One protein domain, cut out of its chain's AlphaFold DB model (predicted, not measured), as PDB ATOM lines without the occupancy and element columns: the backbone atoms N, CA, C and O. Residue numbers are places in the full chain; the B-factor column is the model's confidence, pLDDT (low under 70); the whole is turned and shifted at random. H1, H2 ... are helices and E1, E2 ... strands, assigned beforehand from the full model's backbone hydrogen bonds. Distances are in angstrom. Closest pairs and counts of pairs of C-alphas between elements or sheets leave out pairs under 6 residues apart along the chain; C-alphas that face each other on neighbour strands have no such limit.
ATOM      1  N   LEU A  94     109.310 100.565 151.120       51.94
ATOM      2  CA  LEU A  94     109.478 101.960 151.537       51.94
ATOM      3  C   LEU A  94     108.185 102.411 152.222       51.94
ATOM      4  O   LEU A  94     107.246 102.889 151.595       51.94
ATOM      5  N   GLY A  95     108.136 102.209 153.528       56.72
ATOM      6  CA  GLY A  95     106.989 102.519 154.359       56.72
ATOM      7  C   GLY A  95     107.394 102.631 155.819       56.72
ATOM      8  O   GLY A  95     108.579 102.586 156.164       56.72
ATOM      9  N   ILE A  96     106.409 102.757 156.691       60.34
ATOM     10  CA  ILE A  96     106.646 102.921 158.118       60.34
ATOM     11  C   ILE A  96     106.186 101.659 158.834       60.34
ATOM     12  O   ILE A  96     105.101 101.137 158.576       60.34
ATOM     13  N   ARG A  97     107.032 101.144 159.729       62.88
ATOM     14  CA  ARG A  97     106.698  99.949 160.507       62.88
ATOM     15  C   ARG A  97     105.593 100.288 161.501       62.88
ATOM     16  O   ARG A  97     105.751 101.228 162.274       62.88
ATOM     17  N   SER A  98     104.535  99.480 161.528       62.34
ATOM     18  CA  SER A  98     103.391  99.637 162.440       62.34
ATOM     19  C   SER A  98     103.816  99.748 163.915       62.34
ATOM     20  O   SER A  98     103.240 100.515 164.685       62.34
ATOM     21  N   ASN A  99     104.884  99.038 164.300       54.31
ATOM     22  CA  ASN A  99     105.398  98.972 165.669       54.31
ATOM     23  C   ASN A  99     106.490  99.996 166.048       54.31
ATOM     24  O   ASN A  99     106.827 100.081 167.231       54.31
ATOM     25  N   ASN A 100     107.041 100.779 165.110       46.25
ATOM     26  CA  ASN A 100     108.144 101.707 165.396       46.25
ATOM     27  C   ASN A 100     107.746 103.172 165.169       46.25
ATOM     28  O   ASN A 100     107.713 103.625 164.030       46.25
ATOM     29  N   ASN A 101     107.637 103.919 166.276       45.00
ATOM     30  CA  ASN A 101     107.568 105.386 166.371       45.00
ATOM     31  C   ASN A 101     106.384 106.076 165.654       45.00
ATOM     32  O   ASN A 101     105.811 105.549 164.706       45.00
ATOM     33  N   PRO A 102     105.978 107.281 166.104       51.69
ATOM     34  CA  PRO A 102     104.957 108.054 165.400       51.69
ATOM     35  C   PRO A 102     105.403 108.274 163.948       51.69
ATOM     36  O   PRO A 102     106.525 108.737 163.732       51.69
ATOM     37  N   LEU A 103     104.536 107.949 162.970       53.41
ATOM     38  CA  LEU A 103     104.769 108.288 161.555       53.41
ATOM     39  C   LEU A 103     105.233 109.760 161.498       53.41
ATOM     40  O   LEU A 103     104.632 110.577 162.215       53.41
ATOM     41  N   PRO A 104     106.291 110.105 160.738       53.03
ATOM     42  CA  PRO A 104     106.836 111.453 160.712       53.03
ATOM     43  C   PRO A 104     105.715 112.453 160.424       53.03
ATOM     44  O   PRO A 104     105.051 112.371 159.398       53.03
ATOM     45  N   TYR A 105     105.485 113.371 161.367       51.69
ATOM     46  CA  TYR A 105     104.534 114.467 161.214       51.69
ATOM     47  C   TYR A 105     105.057 115.410 160.128       51.69
ATOM     48  O   TYR A 105     105.865 116.300 160.402       51.69
ATOM     49  N   VAL A 106     104.620 115.217 158.887       56.03
ATOM     50  CA  VAL A 106     104.838 116.194 157.820       56.03
ATOM     51  C   VAL A 106     103.561 116.998 157.719       56.03
ATOM     52  O   VAL A 106     102.626 116.569 157.068       56.03
ATOM     53  N   ARG A 107     103.495 118.151 158.393       54.66
ATOM     54  CA  ARG A 107     102.318 119.021 158.317       54.66
ATOM     55  C   ARG A 107     102.290 119.714 156.955       54.66
ATOM     56  O   ARG A 107     102.891 120.776 156.791       54.66
ATOM     57  N   ALA A 108     101.610 119.114 155.990       56.88
ATOM     58  CA  ALA A 108     101.471 119.673 154.655       56.88
ATOM     59  C   ALA A 108     100.268 120.628 154.589       56.88
ATOM     60  O   ALA A 108      99.133 120.276 154.921       56.88
ATOM     61  N   THR A 109     100.510 121.869 154.166       60.28
ATOM     62  CA  THR A 109      99.440 122.761 153.698       60.28
ATOM     63  C   THR A 109      99.050 122.367 152.279       60.28
ATOM     64  O   THR A 109      99.845 121.747 151.587       60.28
ATOM     65  N   TYR A 110      97.860 122.747 151.815       53.22
ATOM     66  CA  TYR A 110      97.415 122.442 150.448       53.22
ATOM     67  C   TYR A 110      98.437 122.869 149.375       53.22
ATOM     68  O   TYR A 110      98.788 122.090 148.497       53.22
ATOM     69  N   GLU A 111      98.987 124.080 149.498       58.66
ATOM     70  CA  GLU A 111     100.012 124.625 148.589       58.66
ATOM     71  C   GLU A 111     101.317 123.805 148.581       58.66
ATOM     72  O   GLU A 111     102.099 123.903 147.640       58.66
ATOM     73  N   ASN A 112     101.527 122.980 149.613       57.88
ATOM     74  CA  ASN A 112     102.681 122.107 149.816       57.88
ATOM     75  C   ASN A 112     102.258 120.644 150.042       57.88
ATOM     76  O   ASN A 112     102.959 119.910 150.743       57.88
ATOM     77  N   ALA A 113     101.116 120.215 149.493       58.50
ATOM     78  CA  ALA A 113     100.624 118.839 149.576       58.50
ATOM     79  C   ALA A 113     101.464 117.923 148.675       58.50
ATOM     80  O   ALA A 113     101.010 117.389 147.672       58.50
ATOM     81  N   THR A 114     102.748 117.795 148.999       57.12
ATOM     82  CA  THR A 114     103.701 116.918 148.317       57.12
ATOM     83  C   THR A 114     104.002 115.680 149.145       57.12
ATOM     84  O   THR A 114     104.889 114.917 148.777       57.12
ATOM     85  N   SER A 115     103.349 115.521 150.304       63.22
ATOM     86  CA  SER A 115     103.559 114.355 151.150       63.22
ATOM     87  C   SER A 115     102.829 113.173 150.511       63.22
ATOM     88  O   SER A 115     101.595 113.216 150.454       63.22
ATOM     89  N   PRO A 116     103.557 112.159 150.007       64.38
ATOM     90  CA  PRO A 116     102.939 111.003 149.374       64.38
ATOM     91  C   PRO A 116     102.205 110.171 150.423       64.38
ATOM     92  O   PRO A 116     102.525 110.240 151.618       64.38
ATOM     93  N   PHE A 117     101.253 109.346 149.992       66.56
ATOM     94  CA  PHE A 117     100.614 108.414 150.915       66.56
ATOM     95  C   PHE A 117     101.658 107.443 151.484       66.56
ATOM     96  O   PHE A 117     102.337 106.719 150.755       66.56
ATOM     97  N   HIS A 118     101.793 107.400 152.810       65.50
ATOM     98  CA  HIS A 118     102.725 106.479 153.451       65.50
ATOM     99  C   HIS A 118     102.103 105.096 153.604       65.50
ATOM    100  O   HIS A 118     101.058 104.950 154.241       65.50
ATOM    101  N   ILE A 119     102.790 104.081 153.082       65.69
ATOM    102  CA  ILE A 119     102.455 102.681 153.338       65.69
ATOM    103  C   ILE A 119     102.872 102.349 154.770       65.69
ATOM    104  O   ILE A 119     104.039 102.495 155.142       65.69
ATOM    105  N   VAL A 120     101.923 101.888 155.571       68.00
ATOM    106  CA  VAL A 120     102.173 101.309 156.888       68.00
ATOM    107  C   VAL A 120     102.181  99.790 156.744       68.00
ATOM    108  O   VAL A 120     101.251  99.223 156.172       68.00
ATOM    109  N   TYR A 121     103.231  99.134 157.249       65.06
ATOM    110  CA  TYR A 121     103.413  97.679 157.142       65.06
ATOM    111  C   TYR A 121     103.955  97.064 158.443       65.06
ATOM    112  O   TYR A 121     104.571  97.748 159.261       65.06
ATOM    113  N   GLU A 122     103.766  95.754 158.646       60.41
ATOM    114  CA  GLU A 122     104.306  95.016 159.803       60.41
ATOM    115  C   GLU A 122     105.269  93.890 159.364       60.41
ATOM    116  O   GLU A 122     104.840  92.781 159.023       60.41
ATOM    117  N   PRO A 123     106.596  94.125 159.375       53.59
ATOM    118  CA  PRO A 123     107.563  93.150 158.875       53.59
ATOM    119  C   PRO A 123     107.739  91.926 159.785       53.59
ATOM    120  O   PRO A 123     108.133  90.861 159.304       53.59
ATOM    121  N   THR A 124     107.482  92.039 161.095       49.78
ATOM    122  CA  THR A 124     107.734  90.936 162.042       49.78
ATOM    123  C   THR A 124     106.679  89.835 161.948       49.78
ATOM    124  O   THR A 124     106.993  88.652 162.110       49.78
ATOM    125  N   MET A 125     105.444  90.188 161.591       48.56
ATOM    126  CA  MET A 125     104.378  89.218 161.334       48.56
ATOM    127  C   MET A 125     104.535  88.522 159.983       48.56
ATOM    128  O   MET A 125     104.268  87.326 159.899       48.56
ATOM    129  N   ARG A 126     105.081  89.211 158.969       49.12
ATOM    130  CA  ARG A 126     105.460  88.592 157.683       49.12
ATOM    131  C   ARG A 126     106.509  87.488 157.837       49.12
ATOM    132  O   ARG A 126     106.507  86.532 157.072       49.12
ATOM    133  N   ARG A 127     107.430  87.627 158.801       45.66
ATOM    134  CA  ARG A 127     108.607  86.748 158.944       45.66
ATOM    135  C   ARG A 127     108.490  85.662 160.023       45.66
ATOM    136  O   ARG A 127     109.244  84.697 159.957       45.66
ATOM    137  N   SER A 128     107.615  85.790 161.028       40.44
ATOM    138  CA  SER A 128     107.727  84.980 162.264       40.44
ATOM    139  C   SER A 128     106.884  83.704 162.359       40.44
ATOM    140  O   SER A 128     106.934  83.043 163.395       40.44
ATOM    141  N   PHE A 141      97.010  92.058 159.843       50.28
ATOM    142  CA  PHE A 141      97.717  93.316 159.591       50.28
ATOM    143  C   PHE A 141      98.050  93.379 158.104       50.28
ATOM    144  O   PHE A 141      99.139  92.997 157.672       50.28
ATOM    145  N   ARG A 142      97.056  93.802 157.320       58.31
ATOM    146  CA  ARG A 142      97.224  94.143 155.904       58.31
ATOM    147  C   ARG A 142      97.948  95.483 155.809       58.31
ATOM    148  O   ARG A 142      97.752  96.341 156.666       58.31
ATOM    149  N   ASP A 143      98.787  95.655 154.795       62.56
ATOM    150  CA  ASP A 143      99.372  96.965 154.510       62.56
ATOM    151  C   ASP A 143      98.245  97.961 154.212       62.56
ATOM    152  O   ASP A 143      97.233  97.598 153.608       62.56
ATOM    153  N   TYR A 144      98.415  99.219 154.600       70.88
ATOM    154  CA  TYR A 144      97.463 100.283 154.281       70.88
ATOM    155  C   TYR A 144      98.183 101.620 154.133       70.88
ATOM    156  O   TYR A 144      99.222 101.862 154.747       70.88
ATOM    157  N   TYR A 145      97.609 102.511 153.335       76.88
ATOM    158  CA  TYR A 145      97.963 103.920 153.336       76.88
ATOM    159  C   TYR A 145      97.267 104.611 154.506       76.88
ATOM    160  O   TYR A 145      96.061 104.444 154.700       76.88
ATOM    161  N   ALA A 146      98.015 105.379 155.294       78.00
ATOM    162  CA  ALA A 146      97.477 106.086 156.453       78.00
ATOM    163  C   ALA A 146      97.416 107.597 156.211       78.00
ATOM    164  O   ALA A 146      98.428 108.211 155.879       78.00
ATOM    165  N   VAL A 147      96.252 108.194 156.461       81.00
ATOM    166  CA  VAL A 147      96.053 109.650 156.508       81.00
ATOM    167  C   VAL A 147      95.550 109.988 157.904       81.00
ATOM    168  O   VAL A 147      94.522 109.458 158.320       81.00
ATOM    169  N   ARG A 148      96.256 110.832 158.661       80.38
ATOM    170  CA  ARG A 148      95.864 111.170 160.038       80.38
ATOM    171  C   ARG A 148      95.571 112.644 160.205       80.38
ATOM    172  O   ARG A 148      96.035 113.501 159.455       80.38
ATOM    173  N   TYR A 149      94.869 112.935 161.283       76.88
ATOM    174  CA  TYR A 149      94.756 114.284 161.786       76.88
ATOM    175  C   TYR A 149      96.122 114.872 162.148       76.88
ATOM    176  O   TYR A 149      96.948 114.233 162.798       76.88
ATOM    177  N   GLY A 150      96.349 116.121 161.746       71.25
ATOM    178  CA  GLY A 150      97.581 116.863 162.028       71.25
ATOM    179  C   GLY A 150      98.697 116.689 160.993       71.25
ATOM    180  O   GLY A 150      99.575 117.550 160.927       71.25
ATOM    181  N   ASP A 151      98.618 115.667 160.139       69.62
ATOM    182  CA  ASP A 151      99.504 115.525 158.979       69.62
ATOM    183  C   ASP A 151      99.112 116.504 157.841       69.62
ATOM    184  O   ASP A 151      99.918 116.870 156.992       69.62
ATOM    185  N   GLY A 152      97.886 117.037 157.858       79.31
ATOM    186  CA  GLY A 152      97.420 117.984 156.843       79.31
ATOM    187  C   GLY A 152      97.036 117.280 155.542       79.31
ATOM    188  O   GLY A 152      96.395 116.233 155.579       79.31
ATOM    189  N   TRP A 153      97.372 117.881 154.400       80.88
ATOM    190  CA  TRP A 153      97.015 117.338 153.089       80.88
ATOM    191  C   TRP A 153      98.056 116.339 152.595       80.88
ATOM    192  O   TRP A 153      99.185 116.716 152.278       80.88
ATOM    193  N   PHE A 154      97.651 115.084 152.446       79.44
ATOM    194  CA  PHE A 154      98.403 114.124 151.645       79.44
ATOM    195  C   PHE A 154      97.917 114.166 150.210       79.44
ATOM    196  O   PHE A 154      96.711 114.265 150.005       79.44
ATOM    197  N   SER A 155      98.831 114.071 149.247       80.31
ATOM    198  CA  SER A 155      98.486 114.031 147.827       80.31
ATOM    199  C   SER A 155      99.283 112.963 147.109       80.31
ATOM    200  O   SER A 155     100.491 112.842 147.309       80.31
ATOM    201  N   GLU A 156      98.609 112.229 146.235       78.62
ATOM    202  CA  GLU A 156      99.222 111.223 145.381       78.62
ATOM    203  C   GLU A 156      98.749 111.431 143.941       78.62
ATOM    204  O   GLU A 156      97.555 111.607 143.678       78.62
ATOM    205  N   LYS A 157      99.692 111.388 142.993       76.75
ATOM    206  CA  LYS A 157      99.366 111.428 141.565       76.75
ATOM    207  C   LYS A 157      99.113 110.019 141.067       76.75
ATOM    208  O   LYS A 157     100.051 109.234 140.924       76.75
ATOM    209  N   PHE A 158      97.857 109.721 140.769       72.62
ATOM    210  CA  PHE A 158      97.421 108.387 140.393       72.62
ATOM    211  C   PHE A 158      96.714 108.372 139.025       72.62
ATOM    212  O   PHE A 158      95.832 109.195 138.791       72.62
ATOM    213  N   PRO A 159      97.050 107.445 138.112       66.56
ATOM    214  CA  PRO A 159      98.187 106.522 138.174       66.56
ATOM    215  C   PRO A 159      99.538 107.250 138.152       66.56
ATOM    216  O   PRO A 159      99.634 108.361 137.638       66.56
ATOM    217  N   SER A 160     100.600 106.630 138.683       67.12
ATOM    218  CA  SER A 160     101.970 107.109 138.468       67.12
ATOM    219  C   SER A 160     102.331 106.975 136.986       67.12
ATOM    220  O   SER A 160     101.651 106.270 136.237       67.12
ATOM    221  N   LYS A 161     103.403 107.627 136.531       67.88
ATOM    222  CA  LYS A 161     103.825 107.516 135.124       67.88
ATOM    223  C   LYS A 161     104.212 106.084 134.764       67.88
ATOM    224  O   LYS A 161     103.935 105.629 133.659       67.88
ATOM    225  N   GLU A 162     104.809 105.374 135.711       63.72
ATOM    226  CA  GLU A 162     105.202 103.978 135.588       63.72
ATOM    227  C   GLU A 162     103.952 103.102 135.464       63.72
ATOM    228  O   GLU A 162     103.817 102.382 134.477       63.72
ATOM    229  N   MET A 163     102.979 103.252 136.375       63.00
ATOM    230  CA  MET A 163     101.696 102.541 136.298       63.00
ATOM    231  C   MET A 163     100.952 102.855 134.998       63.00
ATOM    232  O   MET A 163     100.456 101.946 134.334       63.00
ATOM    233  N   ALA A 164     100.935 104.121 134.581       66.06
ATOM    234  CA  ALA A 164     100.341 104.524 133.319       66.06
ATOM    235  C   ALA A 164     101.019 103.828 132.127       66.06
ATOM    236  O   ALA A 164     100.348 103.294 131.251       66.06
ATOM    237  N   SER A 165     102.350 103.756 132.114       62.62
ATOM    238  CA  SER A 165     103.093 103.089 131.041       62.62
ATOM    239  C   SER A 165     102.894 101.566 131.003       62.62
ATOM    240  O   SER A 165     102.946 100.972 129.927       62.62
ATOM    241  N   THR A 166     102.647 100.935 132.157       58.19
ATOM    242  CA  THR A 166     102.463  99.482 132.288       58.19
ATOM    243  C   THR A 166     101.033  99.040 131.985       58.19
ATOM    244  O   THR A 166     100.843  98.060 131.270       58.19
ATOM    245  N   TYR A 167     100.034  99.767 132.492       53.69
ATOM    246  CA  TYR A 167      98.622  99.367 132.439       53.69
ATOM    247  C   TYR A 167      97.802 100.143 131.395       53.69
ATOM    248  O   TYR A 167      96.707  99.721 131.038       53.69
ATOM    249  N   ILE A 168      98.340 101.237 130.839       57.91
ATOM    250  CA  ILE A 168      97.714 102.060 129.786       57.91
ATOM    251  C   ILE A 168      98.511 102.083 128.453       57.91
ATOM    252  O   ILE A 168      98.446 103.084 127.738       57.91
ATOM    253  N   PRO A 169      99.267 101.052 128.018       45.34
ATOM    254  CA  PRO A 169     100.001 101.156 126.753       45.34
ATOM    255  C   PRO A 169      99.095 101.284 125.507       45.34
ATOM    256  O   PRO A 169      99.591 101.674 124.455       45.34
ATOM    257  N   ASN A 170      97.778 101.029 125.610       45.53
ATOM    258  CA  ASN A 170      96.847 101.009 124.467       45.53
ATOM    259  C   ASN A 170      95.629 101.961 124.559       45.53
ATOM    260  O   ASN A 170      94.804 101.957 123.647       45.53
ATOM    261  N   VAL A 171      95.486 102.782 125.610       46.16
ATOM    262  CA  VAL A 171      94.299 103.668 125.774       46.16
ATOM    263  C   VAL A 171      94.558 105.094 125.277       46.16
ATOM    264  O   VAL A 171      93.625 105.849 124.995       46.16
ATOM    265  N   VAL A 172      95.826 105.460 125.077       43.84
ATOM    266  CA  VAL A 172      96.170 106.594 124.217       43.84
ATOM    267  C   VAL A 172      96.012 106.095 122.786       43.84
ATOM    268  O   VAL A 172      96.916 105.480 122.226       43.84
ATOM    269  N   GLY A 173      94.832 106.301 122.194       41.34
ATOM    270  CA  GLY A 173      94.644 106.019 120.773       41.34
ATOM    271  C   GLY A 173      95.764 106.675 119.959       41.34
ATOM    272  O   GLY A 173      96.279 107.722 120.351       41.34
ATOM    273  N   ALA A 174      96.124 106.096 118.810       38.88
ATOM    274  CA  ALA A 174      97.236 106.522 117.942       38.88
ATOM    275  C   ALA A 174      97.248 108.021 117.536       38.88
ATOM    276  O   ALA A 174      98.205 108.487 116.923       38.88
ATOM    277  N   ASN A 175      96.209 108.778 117.899       41.88
ATOM    278  CA  ASN A 175      96.027 110.204 117.647       41.88
ATOM    279  C   ASN A 175      96.147 111.089 118.911       41.88
ATOM    280  O   ASN A 175      95.818 112.268 118.842       41.88
ATOM    281  N   GLY A 176      96.563 110.555 120.067       45.81
ATOM    282  CA  GLY A 176      96.892 111.346 121.266       45.81
ATOM    283  C   GLY A 176      95.711 111.958 122.036       45.81
ATOM    284  O   GLY A 176      95.934 112.641 123.028       45.81
ATOM    285  N   ASN A 177      94.464 111.710 121.627       41.81
ATOM    286  CA  ASN A 177      93.280 112.224 122.321       41.81
ATOM    287  C   ASN A 177      92.697 111.170 123.270       41.81
ATOM    288  O   ASN A 177      91.982 110.265 122.839       41.81
ATOM    289  N   VAL A 178      92.956 111.321 124.570       48.62
ATOM    290  CA  VAL A 178      92.253 110.589 125.633       48.62
ATOM    291  C   VAL A 178      90.974 111.362 125.963       48.62
ATOM    292  O   VAL A 178      90.964 112.266 126.788       48.62
ATOM    293  N   SER A 179      89.893 111.051 125.251       46.50
ATOM    294  CA  SER A 179      88.568 111.654 125.446       46.50
ATOM    295  C   SER A 179      87.659 110.679 126.191       46.50
ATOM    296  O   SER A 179      86.762 110.116 125.581       46.50
ATOM    297  N   ASN A 180      87.872 110.451 127.484       57.25
ATOM    298  CA  ASN A 180      86.914 109.698 128.303       57.25
ATOM    299  C   ASN A 180      86.985 110.203 129.729       57.25
ATOM    300  O   ASN A 180      88.087 110.274 130.227       57.25
ATOM    301  N   ASN A 181      85.872 110.519 130.387       69.25
ATOM    302  CA  ASN A 181      85.858 110.757 131.833       69.25
ATOM    303  C   ASN A 181      86.233 109.469 132.589       69.25
ATOM    304  O   ASN A 181      86.038 108.382 132.049       69.25
ATOM    305  N   GLY A 182      86.771 109.587 133.803       75.75
ATOM    306  CA  GLY A 182      87.050 108.444 134.674       75.75
ATOM    307  C   GLY A 182      86.239 108.483 135.962       75.75
ATOM    308  O   GLY A 182      85.823 109.550 136.413       75.75
ATOM    309  N   ILE A 183      86.017 107.314 136.547       82.69
ATOM    310  CA  ILE A 183      85.374 107.146 137.852       82.69
ATOM    311  C   ILE A 183      86.464 106.798 138.861       82.69
ATOM    312  O   ILE A 183      87.298 105.937 138.594       82.69
ATOM    313  N   ILE A 184      86.471 107.469 140.014       86.38
ATOM    314  CA  ILE A 184      87.466 107.239 141.068       86.38
ATOM    315  C   ILE A 184      86.788 106.565 142.250       86.38
ATOM    316  O   ILE A 184      85.735 107.005 142.710       86.38
ATOM    317  N   MET A 185      87.423 105.522 142.764       86.38
ATOM    318  CA  MET A 185      86.945 104.762 143.901       86.38
ATOM    319  C   MET A 185      88.059 104.547 144.923       86.38
ATOM    320  O   MET A 185      89.189 104.219 144.570       86.38
ATOM    321  N   LEU A 186      87.726 104.706 146.201       87.00
ATOM    322  CA  LEU A 186      88.625 104.478 147.327       87.00
ATOM    323  C   LEU A 186      88.114 103.319 148.176       87.00
ATOM    324  O   LEU A 186      86.959 103.317 148.591       87.00
ATOM    325  N   CYS A 187      88.978 102.359 148.477       80.69
ATOM    326  CA  CYS A 187      88.661 101.244 149.359       80.69
ATOM    327  C   CYS A 187      89.379 101.410 150.692       80.69
ATOM    328  O   CYS A 187      90.582 101.688 150.737       80.69
ATOM    329  N   THR A 188      88.644 101.221 151.783       82.00
ATOM    330  CA  THR A 188      89.172 101.292 153.149       82.00
ATOM    331  C   THR A 188      89.446  99.914 153.720       82.00
ATOM    332  O   THR A 188      88.846  98.926 153.303       82.00
ATOM    333  N   ASN A 189      90.346  99.849 154.699       73.81
ATOM    334  CA  ASN A 189      90.598  98.602 155.408       73.81
ATOM    335  C   ASN A 189      89.345  98.152 156.175       73.81
ATOM    336  O   ASN A 189      88.708  98.972 156.840       73.81
ATOM    337  N   PHE A 190      89.020  96.862 156.114       68.56
ATOM    338  CA  PHE A 190      87.963  96.271 156.929       68.56
ATOM    339  C   PHE A 190      88.505  95.943 158.317       68.56
ATOM    340  O   PHE A 190      89.549  95.310 158.445       68.56
ATOM    341  N   CYS A 191      87.780  96.345 159.358       63.38
ATOM    342  CA  CYS A 191      88.064  95.920 160.722       63.38
ATOM    343  C   CYS A 191      87.103  94.780 161.099       63.38
ATOM    344  O   CYS A 191      85.910  95.043 161.291       63.38
ATOM    345  N   PRO A 192      87.577  93.534 161.260       47.66
ATOM    346  CA  PRO A 192      86.741  92.462 161.782       47.66
ATOM    347  C   PRO A 192      86.226  92.807 163.188       47.66
ATOM    348  O   PRO A 192      86.941  93.406 163.990       47.66
ATOM    349  N   ALA A 193      84.981  92.432 163.494       49.75
ATOM    350  CA  ALA A 193      84.401  92.481 164.843       49.75
ATOM    351  C   ALA A 193      84.487  93.840 165.584       49.75
ATOM    352  O   ALA A 193      84.563  93.865 166.812       49.75
ATOM    353  N   TRP A 194      84.440  94.968 164.861       48.22
ATOM    354  CA  TRP A 194      84.471  96.333 165.421       48.22
ATOM    355  C   TRP A 194      85.759  96.709 166.170       48.22
ATOM    356  O   TRP A 194      85.812  97.745 166.830       48.22
ATOM    357  N   THR A 195      86.830  95.924 166.047       60.97
ATOM    358  CA  THR A 195      88.128  96.241 166.660       60.97
ATOM    359  C   THR A 195      88.957  97.162 165.771       60.97
ATOM    360  O   THR A 195      90.143  96.914 165.544       60.97
ATOM    361  N   CYS A 196      88.347  98.220 165.228       68.75
ATOM    362  CA  CYS A 196      89.133  99.234 164.538       68.75
ATOM    363  C   CYS A 196      90.119  99.884 165.519       68.75
ATOM    364  O   CYS A 196      89.804 100.050 166.706       68.75
ATOM    365  N   PRO A 197      91.308 100.291 165.045       67.62
ATOM    366  CA  PRO A 197      92.204 101.112 165.837       67.62
ATOM    367  C   PRO A 197      91.475 102.341 166.377       67.62
ATOM    368  O   PRO A 197      90.605 102.918 165.721       67.62
ATOM    369  N   LYS A 198      91.849 102.767 167.583       72.12
ATOM    370  CA  LYS A 198      91.309 103.995 168.161       72.12
ATOM    371  C   LYS A 198      91.551 105.163 167.197       72.12
ATOM    372  O   LYS A 198      92.678 105.354 166.749       72.12
ATOM    373  N   GLY A 199      90.500 105.939 166.933       76.94
ATOM    374  CA  GLY A 199      90.553 107.079 166.018       76.94
ATOM    375  C   GLY A 199      90.320 106.720 164.551       76.94
ATOM    376  O   GLY A 199      90.456 107.596 163.712       76.94
ATOM    377  N   TYR A 200      89.971 105.477 164.210       81.31
ATOM    378  CA  TYR A 200      89.619 105.129 162.833       81.31
ATOM    379  C   TYR A 200      88.457 105.991 162.306       81.31
ATOM    380  O   TYR A 200      87.451 106.154 162.995       81.31
ATOM    381  N   VAL A 201      88.605 106.523 161.092       84.94
ATOM    382  CA  VAL A 201      87.614 107.368 160.409       84.94
ATOM    383  C   VAL A 201      87.103 106.658 159.159       84.94
ATOM    384  O   VAL A 201      87.893 106.134 158.371       84.94
ATOM    385  N   HIS A 202      85.784 106.666 158.965       81.75
ATOM    386  CA  HIS A 202      85.127 106.048 157.814       81.75
ATOM    387  C   HIS A 202      85.000 107.033 156.643       81.75
ATOM    388  O   HIS A 202      84.739 108.217 156.840       81.75
ATOM    389  N   LEU A 203      85.126 106.541 155.403       83.00
ATOM    390  CA  LEU A 203      84.913 107.359 154.196       83.00
ATOM    391  C   LEU A 203      83.463 107.832 154.026       83.00
ATOM    392  O   LEU A 203      83.224 108.807 153.326       83.00
ATOM    393  N   GLU A 204      82.495 107.191 154.679       79.56
ATOM    394  CA  GLU A 204      81.094 107.647 154.701       79.56
ATOM    395  C   GLU A 204      80.941 109.042 155.327       79.56
ATOM    396  O   GLU A 204      79.953 109.731 155.095       79.56
ATOM    397  N   GLU A 205      81.941 109.481 156.091       74.12
ATOM    398  CA  GLU A 205      81.983 110.782 156.752       74.12
ATOM    399  C   GLU A 205      82.734 111.837 155.913       74.12
ATOM    400  O   GLU A 205      83.189 112.862 156.436       74.12
ATOM    401  N   VAL A 206      82.896 111.580 154.606       75.44
ATOM    402  CA  VAL A 206      83.445 112.540 153.643       75.44
ATOM    403  C   VAL A 206      82.482 113.711 153.467       75.44
ATOM    404  O   VAL A 206      81.309 113.540 153.145       75.44
ATOM    405  N   GLY A 207      83.010 114.919 153.632       62.62
ATOM    406  CA  GLY A 207      82.281 116.161 153.414       62.62
ATOM    407  C   GLY A 207      83.201 117.375 153.483       62.62
ATOM    408  O   GLY A 207      84.347 117.295 153.941       62.62
ATOM    409  N   SER A 208      82.704 118.521 153.021       55.88
ATOM    410  CA  SER A 208      83.448 119.776 153.143       55.88
ATOM    411  C   SER A 208      83.631 120.134 154.631       55.88
ATOM    412  O   SER A 208      82.699 119.921 155.422       55.88
ATOM    413  N   PRO A 209      84.792 120.685 155.046       54.91
ATOM    414  CA  PRO A 209      85.022 121.121 156.424       54.91
ATOM    415  C   PRO A 209      83.942 122.090 156.919       54.91
ATOM    416  O   PRO A 209      83.554 122.041 158.084       54.91
ATOM    417  N   ASP A 210      83.401 122.908 156.012       56.28
ATOM    418  CA  ASP A 210      82.356 123.898 156.292       56.28
ATOM    419  C   ASP A 210      81.003 123.264 156.672       56.28
ATOM    420  O   ASP A 210      80.145 123.925 157.256       56.28
ATOM    421  N   ILE A 211      80.819 121.971 156.378       56.19
ATOM    422  CA  ILE A 211      79.612 121.181 156.681       56.19
ATOM    423  C   ILE A 211      79.883 120.186 157.832       56.19
ATOM    424  O   ILE A 211      78.977 119.497 158.295       56.19
ATOM    425  N   GLY A 212      81.114 120.144 158.356       60.12
ATOM    426  CA  GLY A 212      81.507 119.237 159.438       60.12
ATOM    427  C   GLY A 212      81.905 117.835 158.968       60.12
ATOM    428  O   GLY A 212      81.755 116.885 159.729       60.12
ATOM    429  N   GLY A 213      82.401 117.695 157.733       77.75
ATOM    430  CA  GLY A 213      82.959 116.433 157.246       77.75
ATOM    431  C   GLY A 213      84.233 116.032 157.997       77.75
ATOM    432  O   GLY A 213      85.150 116.838 158.191       77.75
ATOM    433  N   ASN A 214      84.312 114.763 158.391       85.94
ATOM    434  CA  ASN A 214      85.446 114.209 159.129       85.94
ATOM    435  C   ASN A 214      86.651 113.922 158.225       85.94
ATOM    436  O   ASN A 214      87.795 113.918 158.689       85.94
ATOM    437  N   VAL A 215      86.390 113.736 156.930       89.00
ATOM    438  CA  VAL A 215      87.391 113.598 155.872       89.00
ATOM    439  C   VAL A 215      87.057 114.581 154.760       89.00
ATOM    440  O   VAL A 215      85.904 114.691 154.348       89.00
ATOM    441  N   THR A 216      88.067 115.259 154.228       91.12
ATOM    442  CA  THR A 216      87.919 116.072 153.020       91.12
ATOM    443  C   THR A 216      88.832 115.533 151.937       91.12
ATOM    444  O   THR A 216      90.022 115.308 152.162       91.12
ATOM    445  N   ILE A 217      88.254 115.313 150.759       91.38
ATOM    446  CA  ILE A 217      88.934 114.758 149.592       91.38
ATOM    447  C   ILE A 217      88.869 115.787 148.468       91.38
ATOM    448  O   ILE A 217      87.847 116.449 148.273       91.38
ATOM    449  N   ARG A 218      89.961 115.917 147.719       91.56
ATOM    450  CA  ARG A 218      90.029 116.694 146.485       91.56
ATOM    451  C   ARG A 218      90.560 115.837 145.349       91.56
ATOM    452  O   ARG A 218      91.438 115.008 145.557       91.56
ATOM    453  N   VAL A 219      90.044 116.082 144.153       90.25
ATOM    454  CA  VAL A 219      90.547 115.512 142.902       90.25
ATOM    455  C   VAL A 219      90.890 116.672 141.979       90.25
ATOM    456  O   VAL A 219      90.036 117.506 141.679       90.25
ATOM    457  N   ASP A 220      92.154 116.762 141.567       88.62
ATOM    458  CA  ASP A 220      92.687 117.864 140.756       88.62
ATOM    459  C   ASP A 220      92.381 119.254 141.349       88.62
ATOM    460  O   ASP A 220      92.070 120.213 140.637       88.62
ATOM    461  N   GLY A 221      92.435 119.351 142.680       87.56
ATOM    462  CA  GLY A 221      92.160 120.575 143.434       87.56
ATOM    463  C   GLY A 221      90.678 120.929 143.601       87.56
ATOM    464  O   GLY A 221      90.377 121.902 144.292       87.56
ATOM    465  N   LYS A 222      89.749 120.156 143.023       89.69
ATOM    466  CA  LYS A 222      88.302 120.314 143.239       89.69
ATOM    467  C   LYS A 222      87.834 119.444 144.398       89.69
ATOM    468  O   LYS A 222      88.263 118.300 144.502       89.69
ATOM    469  N   GLU A 223      86.952 119.964 145.249       89.62
ATOM    470  CA  GLU A 223      86.404 119.192 146.371       89.62
ATOM    471  C   GLU A 223      85.468 118.083 145.891       89.62
ATOM    472  O   GLU A 223      84.645 118.272 144.995       89.62
ATOM    473  N   VAL A 224      85.617 116.913 146.504       90.31
ATOM    474  CA  VAL A 224      84.643 115.826 146.433       90.31
ATOM    475  C   VAL A 224      83.473 116.211 147.331       90.31
ATOM    476  O   VAL A 224      83.668 116.547 148.499       90.31
ATOM    477  N   VAL A 225      82.262 116.171 146.785       88.81
ATOM    478  CA  VAL A 225      81.042 116.608 147.480       88.81
ATOM    479  C   VAL A 225      80.343 115.471 148.222       88.81
ATOM    480  O   VAL A 225      79.471 115.729 149.048       88.81
ATOM    481  N   GLY A 226      80.722 114.221 147.953       88.38
ATOM    482  CA  GLY A 226      80.194 113.053 148.649       88.38
ATOM    483  C   GLY A 226      80.808 111.747 148.163       88.38
ATOM    484  O   GLY A 226      81.713 111.738 147.324       88.38
ATOM    485  N   VAL A 227      80.296 110.639 148.694       88.56
ATOM    486  CA  VAL A 227      80.688 109.294 148.280       88.56
ATOM    487  C   VAL A 227      79.481 108.383 148.089       88.56
ATOM    488  O   VAL A 227      78.501 108.482 148.826       88.56
ATOM    489  N   GLU A 228      79.570 107.461 147.133       86.06
ATOM    490  CA  GLU A 228      78.619 106.356 146.983       86.06
ATOM    491  C   GLU A 228      79.279 105.047 147.419       86.06
ATOM    492  O   GLU A 228      80.291 104.624 146.857       86.06
ATOM    493  N   LYS A 229      78.723 104.413 148.456       81.62
ATOM    494  CA  LYS A 229      79.276 103.186 149.034       81.62
ATOM    495  C   LYS A 229      78.958 101.963 148.177       81.62
ATOM    496  O   LYS A 229      77.803 101.716 147.832       81.62
ATOM    497  N   TYR A 230      79.977 101.144 147.956       78.44
ATOM    498  CA  TYR A 230      79.894  99.801 147.405       78.44
ATOM    499  C   TYR A 230      80.778  98.865 148.238       78.44
ATOM    500  O   TYR A 230      82.001  98.850 148.099       78.44
ATOM    501  N   ASP A 231      80.147  98.102 149.133       76.94
ATOM    502  CA  ASP A 231      80.827  97.228 150.096       76.94
ATOM    503  C   ASP A 231      81.870  97.989 150.950       76.94
ATOM    504  O   ASP A 231      81.505  98.909 151.686       76.94
ATOM    505  N   LEU A 232      83.158  97.649 150.845       73.25
ATOM    506  CA  LEU A 232      84.270  98.307 151.549       73.25
ATOM    507  C   LEU A 232      84.876  99.484 150.765       73.25
ATOM    508  O   LEU A 232      85.853 100.103 151.205       73.25
ATOM    509  N   CYS A 233      84.314  99.780 149.595       80.25
ATOM    510  CA  CYS A 233      84.781 100.795 148.672       80.25
ATOM    511  C   CYS A 233      83.758 101.920 148.501       80.25
ATOM    512  O   CYS A 233      82.569 101.770 148.768       80.25
ATOM    513  N   HIS A 234      84.246 103.080 148.080       87.50
ATOM    514  CA  HIS A 234      83.480 104.313 148.004       87.50
ATOM    515  C   HIS A 234      83.833 105.039 146.712       87.50
ATOM    516  O   HIS A 234      84.985 105.434 146.516       87.50
ATOM    517  N   PHE A 235      82.854 105.212 145.831       88.19
ATOM    518  CA  PHE A 235      83.005 106.044 144.647       88.19
ATOM    519  C   PHE A 235      82.977 107.511 145.044       88.19
ATOM    520  O   PHE A 235      82.130 107.926 145.832       88.19
ATOM    521  N   LEU A 236      83.895 108.297 144.497       90.81
ATOM    522  CA  LEU A 236      83.942 109.729 144.744       90.81
ATOM    523  C   LEU A 236      82.903 110.437 143.871       90.81
ATOM    524  O   LEU A 236      82.803 110.169 142.676       90.81
ATOM    525  N   VAL A 237      82.162 111.371 144.464       89.38
ATOM    526  CA  VAL A 237      81.151 112.184 143.779       89.38
ATOM    527  C   VAL A 237      81.623 113.635 143.747       89.38
ATOM    528  O   VAL A 237      81.994 114.196 144.779       89.38
ATOM    529  N   ASN A 238      81.613 114.259 142.574       90.19
ATOM    530  CA  ASN A 238      81.816 115.694 142.389       90.19
ATOM    531  C   ASN A 238      80.482 116.401 142.067       90.19
ATOM    532  O   ASN A 238      79.427 115.773 142.030       90.19
ATOM    533  N   GLU A 239      80.519 117.716 141.849       88.44
ATOM    534  CA  GLU A 239      79.324 118.519 141.531       88.44
ATOM    535  C   GLU A 239      78.585 118.056 140.259       88.44
ATOM    536  O   GLU A 239      77.371 118.217 140.160       88.44
ATOM    537  N   ASP A 240      79.308 117.447 139.315       86.00
ATOM    538  CA  ASP A 240      78.801 116.926 138.043       86.00
ATOM    539  C   ASP A 240      78.425 115.422 138.116       86.00
ATOM    540  O   ASP A 240      77.976 114.842 137.123       86.00
ATOM    541  N   GLY A 241      78.592 114.770 139.277       87.75
ATOM    542  CA  GLY A 241      78.316 113.347 139.511       87.75
ATOM    543  C   GLY A 241      79.575 112.499 139.744       87.75
ATOM    544  O   GLY A 241      80.542 112.936 140.356       87.75
ATOM    545  N   LEU A 242      79.569 111.243 139.289       85.50
ATOM    546  CA  LEU A 242      80.658 110.273 139.529       85.50
ATOM    547  C   LEU A 242      81.853 110.414 138.573       85.50
ATOM    548  O   LEU A 242      82.883 109.763 138.742       85.50
ATOM    549  N   GLN A 243      81.697 111.214 137.521       85.81
ATOM    550  CA  GLN A 243      82.661 111.312 136.434       85.81
ATOM    551  C   GLN A 243      83.616 112.484 136.645       85.81
ATOM    552  O   GLN A 243      83.202 113.638 136.731       85.81
ATOM    553  N   PHE A 244      84.911 112.195 136.641       84.56
ATOM    554  CA  PHE A 244      85.984 113.178 136.670       84.56
ATOM    555  C   PHE A 244      86.576 113.321 135.268       84.56
ATOM    556  O   PHE A 244      86.766 112.335 134.554       84.56
ATOM    557  N   SER A 245      86.876 114.551 134.845       81.44
ATOM    558  CA  SER A 245      87.566 114.780 133.572       81.44
ATOM    559  C   SER A 245      88.912 114.063 133.573       81.44
ATOM    560  O   SER A 245      89.773 114.378 134.393       81.44
ATOM    561  N   ARG A 246      89.109 113.112 132.657       69.69
ATOM    562  CA  ARG A 246      90.330 112.306 132.657       69.69
ATOM    563  C   ARG A 246      91.532 113.104 132.218       69.69
ATOM    564  O   ARG A 246      91.508 113.846 131.236       69.69
ATOM    565  N   ARG A 247      92.603 112.876 132.958       68.06
ATOM    566  CA  ARG A 247      93.953 113.347 132.690       68.06
ATOM    567  C   ARG A 247      94.881 112.140 132.615       68.06
ATOM    568  O   ARG A 247      94.470 111.015 132.893       68.06
ATOM    569  N   GLU A 248      96.138 112.373 132.242       68.31
ATOM    570  CA  GLU A 248      97.176 111.336 132.332       68.31
ATOM    571  C   GLU A 248      97.334 110.825 133.772       68.31
ATOM    572  O   GLU A 248      97.574 109.640 133.984       68.31
ATOM    573  N   GLN A 249      97.170 111.719 134.753       76.19
ATOM    574  CA  GLN A 249      97.201 111.431 136.185       76.19
ATOM    575  C   GLN A 249      96.183 112.332 136.888       76.19
ATOM    576  O   GLN A 249      96.056 113.504 136.527       76.19
ATOM    577  N   TYR A 250      95.506 111.800 137.894       84.00
ATOM    578  CA  TYR A 250      94.676 112.549 138.828       84.00
ATOM    579  C   TYR A 250      95.498 112.882 140.062       84.00
ATOM    580  O   TYR A 250      96.211 112.024 140.583       84.00
ATOM    581  N   ASP A 251      95.401 114.118 140.534       87.12
ATOM    582  CA  ASP A 251      95.961 114.507 141.825       87.12
ATOM    583  C   ASP A 251      94.897 114.309 142.908       87.12
ATOM    584  O   ASP A 251      93.932 115.075 142.977       87.12
ATOM    585  N   ILE A 252      95.019 113.238 143.694       88.62
ATOM    586  CA  ILE A 252      94.057 112.900 144.748       88.62
ATOM    587  C   ILE A 252      94.640 113.359 146.076       88.62
ATOM    588  O   ILE A 252      95.629 112.793 146.544       88.62
ATOM    589  N   SER A 253      94.000 114.351 146.696       90.38
ATOM    590  CA  SER A 253      94.419 114.896 147.985       90.38
ATOM    591  C   SER A 253      93.411 114.577 149.084       90.38
ATOM    592  O   SER A 253      92.208 114.740 148.885       90.38
ATOM    593  N   ILE A 254      93.879 114.166 150.261       90.44
ATOM    594  CA  ILE A 254      93.024 113.773 151.389       90.44
ATOM    595  C   ILE A 254      93.532 114.413 152.681       90.44
ATOM    596  O   ILE A 254      94.737 114.452 152.936       90.44
ATOM    597  N   VAL A 255      92.601 114.883 153.511       89.25
ATOM    598  CA  VAL A 255      92.859 115.354 154.875       89.25
ATOM    599  C   VAL A 255      91.812 114.800 155.842       89.25
ATOM    600  O   VAL A 255      90.631 114.699 155.511       89.25
ATOM    601  N   VAL A 256      92.254 114.442 157.051       88.25
ATOM    602  CA  VAL A 256      91.383 114.045 158.167       88.25
ATOM    603  C   VAL A 256      91.237 115.217 159.134       88.25
ATOM    604  O   VAL A 256      92.234 115.770 159.604       88.25
ATOM    605  N   ASN A 257      89.992 115.578 159.448       87.00
ATOM    606  CA  ASN A 257      89.645 116.786 160.202       87.00
ATOM    607  C   ASN A 257      89.296 116.522 161.678       87.00
ATOM    608  O   ASN A 257      89.168 117.474 162.448       87.00
ATOM    609  N   ILE A 258      89.160 115.259 162.101       84.88
ATOM    610  CA  ILE A 258      88.861 114.912 163.501       84.88
ATOM    611  C   ILE A 258      90.150 114.779 164.313       84.88
ATOM    612  O   ILE A 258      91.006 113.998 163.908       84.88
ATOM    613  N   PRO A 259      90.275 115.409 165.494       83.69
ATOM    614  CA  PRO A 259      91.355 115.123 166.434       83.69
ATOM    615  C   PRO A 259      91.573 113.621 166.664       83.69
ATOM    616  O   PRO A 259      90.621 112.880 166.895       83.69
ATOM    617  N   ASP A 260      92.833 113.186 166.598       82.50
ATOM    618  CA  ASP A 260      93.261 111.779 166.702       82.50
ATOM    619  C   ASP A 260      92.702 110.836 165.612       82.50
ATOM    620  O   ASP A 260      92.883 109.621 165.698       82.50
ATOM    621  N   GLY A 261      92.055 111.383 164.578       84.56
ATOM    622  CA  GLY A 261      91.482 110.638 163.463       84.56
ATOM    623  C   GLY A 261      92.537 109.998 162.556       84.56
ATOM    624  O   GLY A 261      93.577 110.599 162.281       84.56
ATOM    625  N   ILE A 262      92.257 108.794 162.053       84.38
ATOM    626  CA  ILE A 262      93.092 108.017 161.134       84.38
ATOM    627  C   ILE A 262      92.199 107.362 160.078       84.38
ATOM    628  O   ILE A 262      91.374 106.510 160.392       84.38
ATOM    629  N   LEU A 263      92.416 107.699 158.815       86.12
ATOM    630  CA  LEU A 263      91.853 106.998 157.671       86.12
ATOM    631  C   LEU A 263      92.864 105.959 157.166       86.12
ATOM    632  O   LEU A 263      94.035 106.284 156.950       86.12
ATOM    633  N   GLN A 264      92.409 104.718 156.972       83.69
ATOM    634  CA  GLN A 264      93.215 103.624 156.419       83.69
ATOM    635  C   GLN A 264      92.688 103.214 155.045       83.69
ATOM    636  O   GLN A 264      91.631 102.587 154.941       83.69
ATOM    637  N   LEU A 265      93.436 103.539 153.995       79.44
ATOM    638  CA  LEU A 265      93.103 103.174 152.620       79.44
ATOM    639  C   LEU A 265      93.873 101.923 152.207       79.44
ATOM    640  O   LEU A 265      95.085 101.840 152.398       79.44
ATOM    641  N   VAL A 266      93.178 100.962 151.610       74.69
ATOM    642  CA  VAL A 266      93.790  99.749 151.049       74.69
ATOM    643  C   VAL A 266      93.933  99.833 149.540       74.69
ATOM    644  O   VAL A 266      94.825  99.207 148.982       74.69
ATOM    645  N   SER A 267      93.093 100.612 148.856       73.25
ATOM    646  CA  SER A 267      93.183 100.742 147.404       73.25
ATOM    647  C   SER A 267      92.582 102.048 146.890       73.25
ATOM    648  O   SER A 267      91.644 102.587 147.477       73.25
ATOM    649  N   VAL A 268      93.138 102.536 145.781       76.94
ATOM    650  CA  VAL A 268      92.577 103.583 144.923       76.94
ATOM    651  C   VAL A 268      92.418 102.985 143.528       76.94
ATOM    652  O   VAL A 268      93.376 102.473 142.949       76.94
ATOM    653  N   ILE A 269      91.206 103.037 142.992       73.81
ATOM    654  CA  ILE A 269      90.833 102.418 141.719       73.81
ATOM    655  C   ILE A 269      90.278 103.504 140.806       73.81
ATOM    656  O   ILE A 269      89.444 104.307 141.223       73.81
ATOM    657  N   ILE A 270      90.752 103.529 139.565       73.88
ATOM    658  CA  ILE A 270      90.262 104.417 138.513       73.88
ATOM    659  C   ILE A 270      89.751 103.576 137.359       73.88
ATOM    660  O   ILE A 270      90.445 102.670 136.904       73.88
ATOM    661  N   ILE A 271      88.548 103.901 136.898       70.31
ATOM    662  CA  ILE A 271      87.832 103.179 135.845       70.31
ATOM    663  C   ILE A 271      87.538 104.112 134.675       70.31
ATOM    664  O   ILE A 271      87.092 105.253 134.947       70.31
TER     665      ILE A 271
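AT A GLANCE: This is residues 94 to 128 and 141 to 271 of the 271 residues of the protein "Hypothetical protein" of Proboscia inermis (UniProt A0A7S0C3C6). Amid long loops, with little regular structure, two antiparallel sheets, E1-E2-E9-E4-E7-E6 and E3-E8-E5, make a crossed sandwich. Helices H1, after E1, and H2, after E3, are on neither. The printed part has 166 residues, 64 in named elements, mostly strand. It is compact: radius of gyration of the C-alphas 16.5 A, spans 50 by 42 by 34 A.

IN THESE COORDINATES: Find C-alpha 118 at (102.725, 106.479, 153.451): E1 runs from 118 to 121, H1 123 to 127, E2 144 to 148, E3 154 to 158, H2 161 to 167, E4 182 to 188, E5 215 to 219, E6 226 to 230, E7 233 to 237, E8 250 to 256; E9, residues 262 to 270, is 23.1 A long and ends at C-alpha 270 at (90.262, 104.417, 138.513).

HOW THE PARTS SIT: Look at E9, which bends by 62 degrees at residue 266: its O 265 is 2.8 A from N 145 of E2, its O 269 2.8 A from N 185 of E4. Between the sheets, C-alphas 148 and 256, the closest of E2 and E8, are 5.6 A apart. In H1 and H2 every O i to N i+4 pair is within hydrogen-bond range.

THE WHOLE: Residues 129 to 140 are not printed, a 13.3 A gap between C-alphas. Links H2 to E4, E4 to E5 and E7 to E8 are long; 79 residues have pLDDT under 70.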